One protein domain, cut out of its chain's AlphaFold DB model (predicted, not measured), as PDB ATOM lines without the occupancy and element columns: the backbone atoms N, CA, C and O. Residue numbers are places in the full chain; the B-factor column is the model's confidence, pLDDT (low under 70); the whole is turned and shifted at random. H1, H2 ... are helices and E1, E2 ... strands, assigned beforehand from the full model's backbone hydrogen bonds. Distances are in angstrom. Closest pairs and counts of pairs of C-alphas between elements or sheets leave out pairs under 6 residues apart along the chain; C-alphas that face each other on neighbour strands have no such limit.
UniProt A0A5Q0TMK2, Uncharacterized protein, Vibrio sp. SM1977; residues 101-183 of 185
ATOM      1  N   LEU A 101      -5.506 -21.466 160.021       86.88
ATOM      2  CA  LEU A 101      -6.621 -22.405 159.864       86.88
ATOM      3  C   LEU A 101      -6.706 -23.024 158.459       86.88
ATOM      4  O   LEU A 101      -7.389 -24.026 158.264       86.88
ATOM      5  N   GLY A 102      -6.075 -22.405 157.457       89.06
ATOM      6  CA  GLY A 102      -6.116 -22.868 156.069       89.06
ATOM      7  C   GLY A 102      -5.475 -21.888 155.087       89.06
ATOM      8  O   GLY A 102      -5.146 -20.759 155.449       89.06
ATOM      9  N   ALA A 103      -5.301 -22.316 153.837       92.06
ATOM     10  CA  ALA A 103      -4.703 -21.508 152.779       92.06
ATOM     11  C   ALA A 103      -5.516 -21.566 151.480       92.06
ATOM     12  O   ALA A 103      -6.054 -22.604 151.096       92.06
ATOM     13  N   LEU A 104      -5.582 -20.429 150.785       94.56
ATOM     14  CA  LEU A 104      -6.266 -20.267 149.504       94.56
ATOM     15  C   LEU A 104      -5.314 -19.611 148.499       94.56
ATOM     16  O   LEU A 104      -4.788 -18.531 148.765       94.56
ATOM     17  N   LYS A 105      -5.140 -20.193 147.313       95.25
ATOM     18  CA  LYS A 105      -4.570 -19.486 146.160       95.25
ATOM     19  C   LYS A 105      -5.680 -18.707 145.470       95.25
ATOM     20  O   LYS A 105      -6.725 -19.265 145.138       95.25
ATOM     21  N   VAL A 106      -5.463 -17.413 145.256       96.81
ATOM     22  CA  VAL A 106      -6.478 -16.496 144.727       96.81
ATOM     23  C   VAL A 106      -5.917 -15.698 143.556       96.81
ATOM     24  O   VAL A 106      -4.854 -15.087 143.657       96.81
ATOM     25  N   ARG A 107      -6.665 -15.641 142.451       96.94
ATOM     26  CA  ARG A 107      -6.381 -14.755 141.309       96.94
ATOM     27  C   ARG A 107      -7.659 -14.135 140.753       96.94
ATOM     28  O   ARG A 107      -8.738 -14.708 140.843       96.94
ATOM     29  N   SER A 108      -7.552 -12.960 140.147       97.44
ATOM     30  CA  SER A 108      -8.675 -12.287 139.481       97.44
ATOM     31  C   SER A 108      -8.988 -12.923 138.125       97.44
ATOM     32  O   SER A 108      -8.084 -13.216 137.347       97.44
ATOM     33  N   VAL A 109     -10.270 -13.057 137.775       96.94
ATOM     34  CA  VAL A 109     -10.682 -13.394 136.397       96.94
ATOM     35  C   VAL A 109     -10.407 -12.219 135.442       96.94
ATOM     36  O   VAL A 109     -10.067 -12.416 134.275       96.94
ATOM     37  N   SER A 110     -10.531 -10.984 135.943       95.94
ATOM     38  CA  SER A 110     -10.365  -9.739 135.184       95.94
ATOM     39  C   SER A 110      -8.916  -9.258 135.145       95.94
ATOM     40  O   SER A 110      -8.241  -9.213 136.175       95.94
ATOM     41  N   ASP A 111      -8.474  -8.810 133.970       95.31
ATOM     42  CA  ASP A 111      -7.122  -8.302 133.702       95.31
ATOM     43  C   ASP A 111      -6.763  -7.056 134.533       95.31
ATOM     44  O   ASP A 111      -5.660  -6.942 135.061       95.31
ATOM     45  N   ALA A 112      -7.743  -6.176 134.768       95.44
ATOM     46  CA  ALA A 112      -7.598  -4.996 135.625       95.44
ATOM     47  C   ALA A 112      -7.347  -5.332 137.115       95.44
ATOM     48  O   ALA A 112      -7.020  -4.441 137.910       95.44
ATOM     49  N   GLY A 113      -7.505  -6.606 137.487       96.19
ATOM     50  CA  GLY A 113      -7.579  -7.095 138.856       96.19
ATOM     51  C   GLY A 113      -8.962  -6.902 139.484       96.19
ATOM     52  O   GLY A 113      -9.883  -6.357 138.868       96.19
ATOM     53  N   PHE A 114      -9.101  -7.335 140.734       97.25
ATOM     54  CA  PHE A 114     -10.324  -7.185 141.518       97.25
ATOM     55  C   PHE A 114     -10.013  -6.890 142.990       97.25
ATOM     56  O   PHE A 114      -9.056  -7.427 143.540       97.25
ATOM     57  N   TRP A 115     -10.810  -6.025 143.623       96.62
ATOM     58  CA  TRP A 115     -10.599  -5.584 145.004       96.62
ATOM     59  C   TRP A 115     -11.584  -6.253 145.965       96.62
ATOM     60  O   TRP A 115     -12.793  -6.047 145.842       96.62
ATOM     61  N   ARG A 116     -11.076  -6.970 146.973       95.75
ATOM     62  CA  ARG A 116     -11.866  -7.465 148.115       95.75
ATOM     63  C   ARG A 116     -11.098  -7.345 149.416       95.75
ATOM     64  O   ARG A 116      -9.898  -7.568 149.456       95.75
ATOM     65  N   SER A 117     -11.817  -7.004 150.487       91.38
ATOM     66  CA  SER A 117     -11.301  -7.028 151.864       91.38
ATOM     67  C   SER A 117      -9.977  -6.262 152.072       91.38
ATOM     68  O   SER A 117      -9.173  -6.644 152.914       91.38
ATOM     69  N   GLY A 118      -9.755  -5.182 151.308       91.50
ATOM     70  CA  GLY A 118      -8.534  -4.361 151.338       91.50
ATOM     71  C   GLY A 118      -7.407  -4.804 150.393       91.50
ATOM     72  O   GLY A 118      -6.415  -4.094 150.273       91.50
ATOM     73  N   VAL A 119      -7.563  -5.927 149.689       93.62
ATOM     74  CA  VAL A 119      -6.543  -6.542 148.824       93.62
ATOM     75  C   VAL A 119      -6.945  -6.411 147.357       93.62
ATOM     76  O   VAL A 119      -8.122  -6.568 147.015       93.62
ATOM     77  N   LYS A 120      -5.967  -6.157 146.480       96.12
ATOM     78  CA  LYS A 120      -6.142  -6.230 145.027       96.12
ATOM     79  C   LYS A 120      -5.577  -7.544 144.495       96.12
ATOM     80  O   LYS A 120      -4.368  -7.727 144.451       96.12
ATOM     81  N   PHE A 121      -6.452  -8.419 144.019       96.56
ATOM     82  CA  PHE A 121      -6.074  -9.655 143.342       96.56
ATOM     83  C   PHE A 121      -5.811  -9.383 141.861       96.56
ATOM     84  O   PHE A 121      -6.582  -8.678 141.204       96.56
ATOM     85  N   HIS A 122      -4.735  -9.948 141.322       96.62
ATOM     86  CA  HIS A 122      -4.324  -9.794 139.926       96.62
ATOM     87  C   HIS A 122      -4.624 -11.069 139.121       96.62
ATOM     88  O   HIS A 122      -4.891 -12.120 139.691       96.62
ATOM     89  N   ARG A 123      -4.675 -10.979 137.785       96.25
ATOM     90  CA  ARG A 123      -5.060 -12.116 136.922       96.25
ATOM     91  C   ARG A 123      -3.913 -13.068 136.607       96.25
ATOM     92  O   ARG A 123      -4.105 -14.278 136.582       96.25
ATOM     93  N   LEU A 124      -2.741 -12.505 136.327       94.69
ATOM     94  CA  LEU A 124      -1.535 -13.237 135.921       94.69
ATOM     95  C   LEU A 124      -0.622 -13.567 137.112       94.69
ATOM     96  O   LEU A 124       0.542 -13.898 136.922       94.69
ATOM     97  N   GLN A 125      -1.133 -13.407 138.331       92.62
ATOM     98  CA  GLN A 125      -0.368 -13.480 139.562       92.62
ATOM     99  C   GLN A 125      -1.262 -14.020 140.667       92.62
ATOM    100  O   GLN A 125      -2.348 -13.493 140.906       92.62
ATOM    101  N   GLU A 126      -0.798 -15.087 141.299       94.19
ATOM    102  CA  GLU A 126      -1.505 -15.774 142.368       94.19
ATOM    103  C   GLU A 126      -1.122 -15.138 143.704       94.19
ATOM    104  O   GLU A 126       0.051 -14.893 143.982       94.19
ATOM    105  N   THR A 127      -2.130 -14.821 144.508       94.38
ATOM    106  CA  THR A 127      -1.986 -14.323 145.875       94.38
ATOM    107  C   THR A 127      -2.326 -15.466 146.817       94.38
ATOM    108  O   THR A 127      -3.410 -16.042 146.703       94.38
ATOM    109  N   LEU A 128      -1.425 -15.798 147.738       93.94
ATOM    110  CA  LEU A 128      -1.704 -16.768 148.789       93.94
ATOM    111  C   LEU A 128      -2.400 -16.052 149.947       93.94
ATOM    112  O   LEU A 128      -1.843 -15.143 150.558       93.94
ATOM    113  N   VAL A 129      -3.626 -16.460 150.248       93.12
ATOM    114  CA  VAL A 129      -4.387 -15.990 151.403       93.12
ATOM    115  C   VAL A 129      -4.287 -17.039 152.502       93.12
ATOM    116  O   VAL A 129      -4.810 -18.142 152.354       93.12
ATOM    117  N   LEU A 130      -3.625 -16.686 153.600       91.38
ATOM    118  CA  LEU A 130      -3.537 -17.493 154.810       91.38
ATOM    119  C   LEU A 130      -4.660 -17.081 155.764       91.38
ATOM    120  O   LEU A 130      -4.774 -15.916 156.156       91.38
ATOM    121  N   VAL A 131      -5.523 -18.036 156.094       91.31
ATOM    122  CA  VAL A 131      -6.689 -17.835 156.954       91.31
ATOM    123  C   VAL A 131      -6.266 -18.013 158.404       91.31
ATOM    124  O   VAL A 131      -5.681 -19.035 158.740       91.31
ATOM    125  N   VAL A 132      -6.561 -17.040 159.259       87.56
ATOM    126  CA  VAL A 132      -6.156 -17.019 160.676       87.56
ATOM    127  C   VAL A 132      -7.351 -16.732 161.581       87.56
ATOM    128  O   VAL A 132      -8.241 -15.963 161.209       87.56
ATOM    129  N   ASP A 133      -7.381 -17.344 162.767       77.69
ATOM    130  CA  ASP A 133      -8.497 -17.189 163.716       77.69
ATOM    131  C   ASP A 133      -8.527 -15.787 164.361       77.69
ATOM    132  O   ASP A 133      -9.581 -15.165 164.508       77.69
ATOM    133  N   GLY A 134      -7.347 -15.237 164.663       64.62
ATOM    134  CA  GLY A 134      -7.160 -13.853 165.100       64.62
ATOM    135  C   GLY A 134      -6.441 -13.023 164.037       64.62
ATOM    136  O   GLY A 134      -5.470 -13.483 163.447       64.62
ATOM    137  N   GLU A 135      -6.882 -11.784 163.803       57.38
ATOM    138  CA  GLU A 135      -6.173 -10.849 162.916       57.38
ATOM    139  C   GLU A 135      -4.845 -10.431 163.583       57.38
ATOM    140  O   GLU A 135      -4.879  -9.763 164.623       57.38
ATOM    141  N   PRO A 136      -3.673 -10.844 163.058       58.66
ATOM    142  CA  PRO A 136      -2.412 -10.641 163.754       58.66
ATOM    143  C   PRO A 136      -2.047  -9.152 163.738       58.66
ATOM    144  O   PRO A 136      -2.176  -8.478 162.718       58.66
ATOM    145  N   GLN A 137      -1.534  -8.626 164.857       55.34
ATOM    146  CA  GLN A 137      -1.126  -7.211 164.980       55.34
ATOM    147  C   GLN A 137       0.138  -6.842 164.164       55.34
ATOM    148  O   GLN A 137       0.711  -5.769 164.338       55.34
ATOM    149  N   GLY A 138       0.571  -7.720 163.260       55.88
ATOM    150  CA  GLY A 138       1.658  -7.534 162.307       55.88
ATOM    151  C   GLY A 138       1.741  -8.742 161.373       55.88
ATOM    152  O   GLY A 138       1.065  -9.746 161.590       55.88
ATOM    153  N   GLN A 139       2.580  -8.672 160.339       55.69
ATOM    154  CA  GLN A 139       2.905  -9.858 159.545       55.69
ATOM    155  C   GLN A 139       3.746 -10.796 160.436       55.69
ATOM    156  O   GLN A 139       4.781 -10.353 160.945       55.69
ATOM    157  N   PRO A 140       3.313 -12.041 160.705       57.25
ATOM    158  CA  PRO A 140       4.030 -12.926 161.613       57.25
ATOM    159  C   PRO A 140       5.382 -13.312 161.006       57.25
ATOM    160  O   PRO A 140       5.454 -13.902 159.931       57.25
ATOM    161  N   ALA A 141       6.466 -12.982 161.709       53.38
ATOM    162  CA  ALA A 141       7.839 -13.061 161.203       53.38
ATOM    163  C   ALA A 141       8.409 -14.491 161.051       53.38
ATOM    164  O   ALA A 141       9.616 -14.636 160.873       53.38
ATOM    165  N   ALA A 142       7.571 -15.525 161.172       54.12
ATOM    166  CA  ALA A 142       7.976 -16.928 161.276       54.12
ATOM    167  C   ALA A 142       7.278 -17.875 160.278       54.12
ATOM    168  O   ALA A 142       7.515 -19.074 160.342       54.12
ATOM    169  N   VAL A 143       6.442 -17.372 159.356       66.69
ATOM    170  CA  VAL A 143       5.952 -18.196 158.235       66.69
ATOM    171  C   VAL A 143       6.927 -18.059 157.071       66.69
ATOM    172  O   VAL A 143       6.887 -17.051 156.362       66.69
ATOM    173  N   ASP A 144       7.782 -19.058 156.860       71.94
ATOM    174  CA  ASP A 144       8.445 -19.198 155.564       71.94
ATOM    175  C   ASP A 144       7.440 -19.825 154.589       71.94
ATOM    176  O   ASP A 144       6.971 -20.953 154.776       71.94
ATOM    177  N   VAL A 145       7.026 -19.041 153.592       80.44
ATOM    178  CA  VAL A 145       6.051 -19.475 152.594       80.44
ATOM    179  C   VAL A 145       6.797 -19.906 151.350       80.44
ATOM    180  O   VAL A 145       7.380 -19.109 150.613       80.44
ATOM    181  N   LYS A 146       6.724 -21.202 151.092       76.00
ATOM    182  CA  LYS A 146       7.372 -21.835 149.963       76.00
ATOM    183  C   LYS A 146       6.680 -21.441 148.656       76.00
ATOM    184  O   LYS A 146       5.458 -21.351 148.581       76.00
ATOM    185  N   ASP A 147       7.479 -21.215 147.614       79.19
ATOM    186  CA  ASP A 147       7.043 -20.900 146.244       79.19
ATOM    187  C   ASP A 147       6.231 -19.586 146.064       79.19
ATOM    188  O   ASP A 147       5.889 -19.239 144.930       79.19
ATOM    189  N   PHE A 148       6.001 -18.788 147.121       82.75
ATOM    190  CA  PHE A 148       5.346 -17.472 147.046       82.75
ATOM    191  C   PHE A 148       6.231 -16.336 147.589       82.75
ATOM    192  O   PHE A 148       6.714 -16.417 148.715       82.75
ATOM    193  N   PRO A 149       6.401 -15.222 146.852       83.25
ATOM    194  CA  PRO A 149       7.033 -14.024 147.399       83.25
ATOM    195  C   PRO A 149       6.204 -13.442 148.562       83.25
ATOM    196  O   PRO A 149       4.976 -13.383 148.448       83.25
ATOM    197  N   PRO A 150       6.833 -12.923 149.634       81.94
ATOM    198  CA  PRO A 150       6.129 -12.452 150.835       81.94
ATOM    199  C   PRO A 150       5.206 -11.247 150.589       81.94
ATOM    200  O   PRO A 150       4.308 -10.983 151.383       81.94
ATOM    201  N   GLU A 151       5.390 -10.527 149.478       84.56
ATOM    202  CA  GLU A 151       4.504  -9.444 149.024       84.56
ATOM    203  C   GLU A 151       3.160  -9.948 148.442       84.56
ATOM    204  O   GLU A 151       2.207  -9.175 148.346       84.56
ATOM    205  N   PHE A 152       3.060 -11.238 148.091       88.69
ATOM    206  CA  PHE A 152       1.835 -11.899 147.612       88.69
ATOM    207  C   PHE A 152       1.241 -12.877 148.635       88.69
ATOM    208  O   PHE A 152       0.309 -13.609 148.303       88.69
ATOM    209  N   VAL A 153       1.743 -12.864 149.873       90.12
ATOM    210  CA  VAL A 153       1.178 -13.595 151.014       90.12
ATOM    211  C   VAL A 153       0.369 -12.627 151.870       90.12
ATOM    212  O   VAL A 153       0.891 -11.630 152.366       90.12
ATOM    213  N   VAL A 154      -0.912 -12.926 152.070       89.88
ATOM    214  CA  VAL A 154      -1.841 -12.081 152.825       89.88
ATOM    215  C   VAL A 154      -2.502 -12.881 153.939       89.88
ATOM    216  O   VAL A 154      -3.152 -13.890 153.682       89.88
ATOM    217  N   PHE A 155      -2.407 -12.388 155.170       89.00
ATOM    218  CA  PHE A 155      -3.117 -12.950 156.320       89.00
ATOM    219  C   PHE A 155      -4.509 -12.324 156.434       89.00
ATOM    220  O   PHE A 155      -4.653 -11.100 156.373       89.00
ATOM    221  N   MET A 156      -5.547 -13.148 156.574       89.56
ATOM    222  CA  MET A 156      -6.940 -12.694 156.617       89.56
ATOM    223  C   MET A 156      -7.753 -13.496 157.631       89.56
ATOM    224  O   MET A 156      -7.627 -14.714 157.715       89.56
ATOM    225  N   SER A 157      -8.652 -12.829 158.356       90.25
ATOM    226  CA  SER A 157      -9.611 -13.522 159.219       90.25
ATOM    227  C   SER A 157     -10.587 -14.388 158.415       90.25
ATOM    228  O   SER A 157     -10.904 -14.076 157.262       90.25
ATOM    229  N   THR A 158     -11.125 -15.437 159.037       91.00
ATOM    230  CA  THR A 158     -12.079 -16.384 158.428       91.00
ATOM    231  C   THR A 158     -13.262 -15.696 157.731       91.00
ATOM    232  O   THR A 158     -13.650 -16.088 156.629       91.00
ATOM    233  N   GLU A 159     -13.799 -14.606 158.293       91.88
ATOM    234  CA  GLU A 159     -14.870 -13.820 157.655       91.88
ATOM    235  C   GLU A 159     -14.404 -13.138 156.353       91.88
ATOM    236  O   GLU A 159     -15.107 -13.164 155.337       91.88
ATOM    237  N   LYS A 160     -13.207 -12.534 156.359       92.81
ATOM    238  CA  LYS A 160     -12.618 -11.891 155.175       92.81
ATOM    239  C   LYS A 160     -12.269 -12.924 154.101       92.81
ATOM    240  O   LYS A 160     -12.526 -12.653 152.928       92.81
ATOM    241  N   ALA A 161     -11.738 -14.083 154.497       92.94
ATOM    242  CA  ALA A 161     -11.411 -15.194 153.607       92.94
ATOM    243  C   ALA A 161     -12.666 -15.791 152.953       92.94
ATOM    244  O   ALA A 161     -12.699 -15.951 151.736       92.94
ATOM    245  N   LYS A 162     -13.750 -16.003 153.714       94.62
ATOM    246  CA  LYS A 162     -15.034 -16.465 153.164       94.62
ATOM    247  C   LYS A 162     -15.594 -15.510 152.101       94.62
ATOM    248  O   LYS A 162     -15.988 -15.948 151.027       94.62
ATOM    249  N   ARG A 163     -15.545 -14.192 152.339       94.94
ATOM    250  CA  ARG A 163     -15.942 -13.175 151.337       94.94
ATOM    251  C   ARG A 163     -15.079 -13.171 150.067       94.94
ATOM    252  O   ARG A 163     -15.521 -12.635 149.055       94.94
ATOM    253  N   VAL A 164     -13.850 -13.684 150.135       95.62
ATOM    254  CA  VAL A 164     -12.953 -13.862 148.981       95.62
ATOM    255  C   VAL A 164     -13.266 -15.176 148.261       95.62
ATOM    256  O   VAL A 164     -13.346 -15.180 147.039       95.62
ATOM    257  N   HIS A 165     -13.510 -16.255 149.009       95.69
ATOM    258  CA  HIS A 165     -13.906 -17.567 148.493       95.69
ATOM    259  C   HIS A 165     -15.239 -17.532 147.726       95.69
ATOM    260  O   HIS A 165     -15.332 -18.054 146.619       95.69
ATOM    261  N   ASP A 166     -16.254 -16.858 148.274       95.62
ATOM    262  CA  ASP A 166     -17.603 -16.793 147.693       95.62
ATOM    263  C   ASP A 166     -17.726 -15.777 146.524       95.62
ATOM    264  O   ASP A 166     -18.825 -15.530 146.019       95.62
ATOM    265  N   GLU A 167     -16.630 -15.143 146.085       96.00
ATOM    266  CA  GLU A 167     -16.647 -14.091 145.060       96.00
ATOM    267  C   GLU A 167     -16.474 -14.651 143.628       96.00
ATOM    268  O   GLU A 167     -15.372 -15.051 143.249       96.00
ATOM    269  N   PRO A 168     -17.490 -14.557 142.746       95.94
ATOM    270  CA  PRO A 168     -17.449 -15.145 141.400       95.94
ATOM    271  C   PRO A 168     -16.485 -14.449 140.420       95.94
ATOM    272  O   PRO A 168     -16.312 -14.900 139.288       95.94
ATOM    273  N   ARG A 169     -15.893 -13.311 140.805       96.12
ATOM    274  CA  ARG A 169     -14.883 -12.581 140.012       96.12
ATOM    275  C   ARG A 169     -13.450 -13.024 140.308       96.12
ATOM    276  O   ARG A 169     -12.523 -12.563 139.633       96.12
ATOM    277  N   LEU A 170     -13.274 -13.889 141.301       96.88
ATOM    278  CA  LEU A 170     -12.010 -14.500 141.672       96.88
ATOM    279  C   LEU A 170     -12.033 -15.981 141.283       96.88
ATOM    280  O   LEU A 170     -13.079 -16.622 141.253       96.88
ATOM    281  N   VAL A 171     -10.862 -16.517 140.961       96.81
ATOM    282  CA  VAL A 171     -10.612 -17.956 140.941       96.81
ATOM    283  C   VAL A 171      -9.915 -18.265 142.255       96.81
ATOM    284  O   VAL A 171      -8.857 -17.690 142.527       96.81
ATOM    285  N   VAL A 172     -10.535 -19.123 143.058       96.62
ATOM    286  CA  VAL A 172     -10.054 -19.528 144.379       96.62
ATOM    287  C   VAL A 172      -9.814 -21.030 144.370       96.62
ATOM    288  O   VAL A 172     -10.658 -21.792 143.905       96.62
ATOM    289  N   GLU A 173      -8.652 -21.438 144.861       95.62
ATOM    290  CA  GLU A 173      -8.226 -22.830 144.987       95.62
ATOM    291  C   GLU A 173      -7.746 -23.050 146.424       95.62
ATOM    292  O   GLU A 173      -6.803 -22.399 146.874       95.62
ATOM    293  N   THR A 174      -8.412 -23.936 147.163       93.31
ATOM    294  CA  THR A 174      -7.984 -24.324 148.512       93.31
ATOM    295  C   THR A 174      -6.744 -25.200 148.420       93.31
ATOM    296  O   THR A 174      -6.710 -26.133 147.620       93.31
ATOM    297  N   VAL A 175      -5.730 -24.907 149.235       91.56
ATOM    298  CA  VAL A 175      -4.457 -25.639 149.243       91.56
ATOM    299  C   VAL A 175      -4.075 -26.069 150.654       91.56
ATOM    300  O   VAL A 175      -4.364 -25.381 151.633       91.56
ATOM    301  N   GLU A 176      -3.430 -27.228 150.757       87.56
ATOM    302  CA  GLU A 176      -3.005 -27.787 152.037       87.56
ATOM    303  C   GLU A 176      -1.828 -26.988 152.619       87.56
ATOM    304  O   GLU A 176      -0.862 -26.690 151.918       87.56
ATOM    305  N   LEU A 177      -1.889 -26.660 153.915       85.25
ATOM    306  CA  LEU A 177      -0.897 -25.798 154.578       85.25
ATOM    307  C   LEU A 177       0.538 -26.322 154.437       85.25
ATOM    308  O   LEU A 177       1.443 -25.556 154.123       85.25
ATOM    309  N   LYS A 178       0.721 -27.639 154.577       82.69
ATOM    310  CA  LYS A 178       2.014 -28.340 154.472       82.69
ATOM    311  C   LYS A 178       2.697 -28.236 153.098       82.69
ATOM    312  O   LYS A 178       3.880 -28.537 152.984       82.69
ATOM    313  N   ASP A 179       1.953 -27.879 152.048       81.56
ATOM    314  CA  ASP A 179       2.481 -27.732 150.687       81.56
ATOM    315  C   ASP A 179       2.955 -26.296 150.402       81.56
ATOM    316  O   ASP A 179       3.728 -26.084 149.465       81.56
ATOM    317  N   VAL A 180       2.520 -25.317 151.209       83.19
ATOM    318  CA  VAL A 180       2.822 -23.884 151.032       83.19
ATOM    319  C   VAL A 180       3.583 -23.242 152.198       83.19
ATOM    320  O   VAL A 180       4.185 -22.194 151.994       83.19
ATOM    321  N   ILE A 181       3.603 -23.841 153.389       81.12
ATOM    322  CA  ILE A 181       4.324 -23.337 154.570       81.12
ATOM    323  C   ILE A 181       5.384 -24.356 155.001       81.12
ATOM    324  O   ILE A 181       5.066 -25.528 155.205       81.12
ATOM    325  N   ASP A 182       6.623 -23.897 155.183       74.31
ATOM    326  CA  ASP A 182       7.697 -24.663 155.827       74.31
ATOM    327  C   ASP A 182       7.725 -24.298 157.322       74.31
ATOM    328  O   ASP A 182       8.180 -23.222 157.708       74.31
ATOM    329  N   ILE A 183       7.165 -25.168 158.171       64.00
ATOM    330  CA  ILE A 183       7.188 -24.987 159.629       64.00
ATOM    331  C   ILE A 183       8.483 -25.616 160.153       64.00
ATOM    332  O   ILE A 183       8.593 -26.842 160.209       64.00
TER     333      ILE A 183
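What this domain is: This is residues 101 to 183 of the 185 residues of an uncharacterized protein of Vibrio sp. SM1977 (UniProt A0A5Q0TMK2). A strongly twisted sheet of four strands, E5 E4 E1 E6, forms a slab with helix H1 packed on one face and the short helix H2 on the opposite face. The small hairpin E2 and E3 sits at one end of this slab, by the last residue of E1, and a long loop, residues 133 to 152, joins E4 to E5. The printed part has 83 residues with two named helices and six named strands, in the order E1 E2 E3 E4 E5 H1 E6 H2; the four-stranded sheet is mixed, and the class is mixed, helices and strands. The whole is compact, with a radius of gyration of the C-alphas of 12.0 A and spans of 33 by 25 by 21 A.

Where its parts are: Find C-alpha 101 at (-6.621, -22.405, 159.864); from there E1, residues 101 to 108, runs 22.8 A to C-alpha 108 at (-8.675, -12.287, 139.481). Next come E2, residues 114 to 116, and E3, residues 119 to 121. E4, residues 127 to 132, is 15.6 A long, and E5, residues 153 to 157, is 13.6 A. Go straight on into H1, residues 158 to 165, 10.2 A long. E6, residues 170 to 175, covers 15.4 A, and H2, residues 177 to 180, ends at C-alpha 180, (2.822, -23.884, 151.032).

How they stand to each other: Begin with E1, an inner strand, antiparallel to E6, where N 105 and O 173 are 2.8 A apart, and antiparallel to E4, where N 104 and O 129 are 2.9 A apart. E4 and E5 are parallel at 35 degrees, with N 154 and O 128 at 2.8 A; E5 and E6 are the edge strands. E5, H1 and E6 form a split strand-helix-strand unit, two strands of one sheet with a helix between them along the chain and with E4 and E1 between them in the sheet; its crossover is right-handed. H1 is on the sheet at a height of 7.4 A, only just over E4 with 3 of its C-alphas, and runs along the strands, at 19 degrees to E4 on the local plane; the closest C-alphas of the two are those of Val 131 and Thr 158, 5.8 A apart. H2 is on the opposite face, over E1, at a height of 8.9 A. In the hairpin E2 and E3, look for N 114 and O 121 at 2.9 A; the closest C-alphas of E1 and E3 are those of Ser 108 and Phe 121, 5.3 A apart. In H1 every O i to N i+4 pair is within hydrogen-bond range; H2 is too short for such a pair.

The domain as a whole: The C-alphas farthest apart, those of Ala 112 and Ile 183, are 34.6 A apart. The printed part has no cut, and the link from E4 to E5 is long, with 20 residues. Residues 144 to 145 of that link pair, antiparallel, with residues 181 to 182. The mean pLDDT of the printed part is 86.6; look for values under 70 at residues 134 to 143 and residue 183.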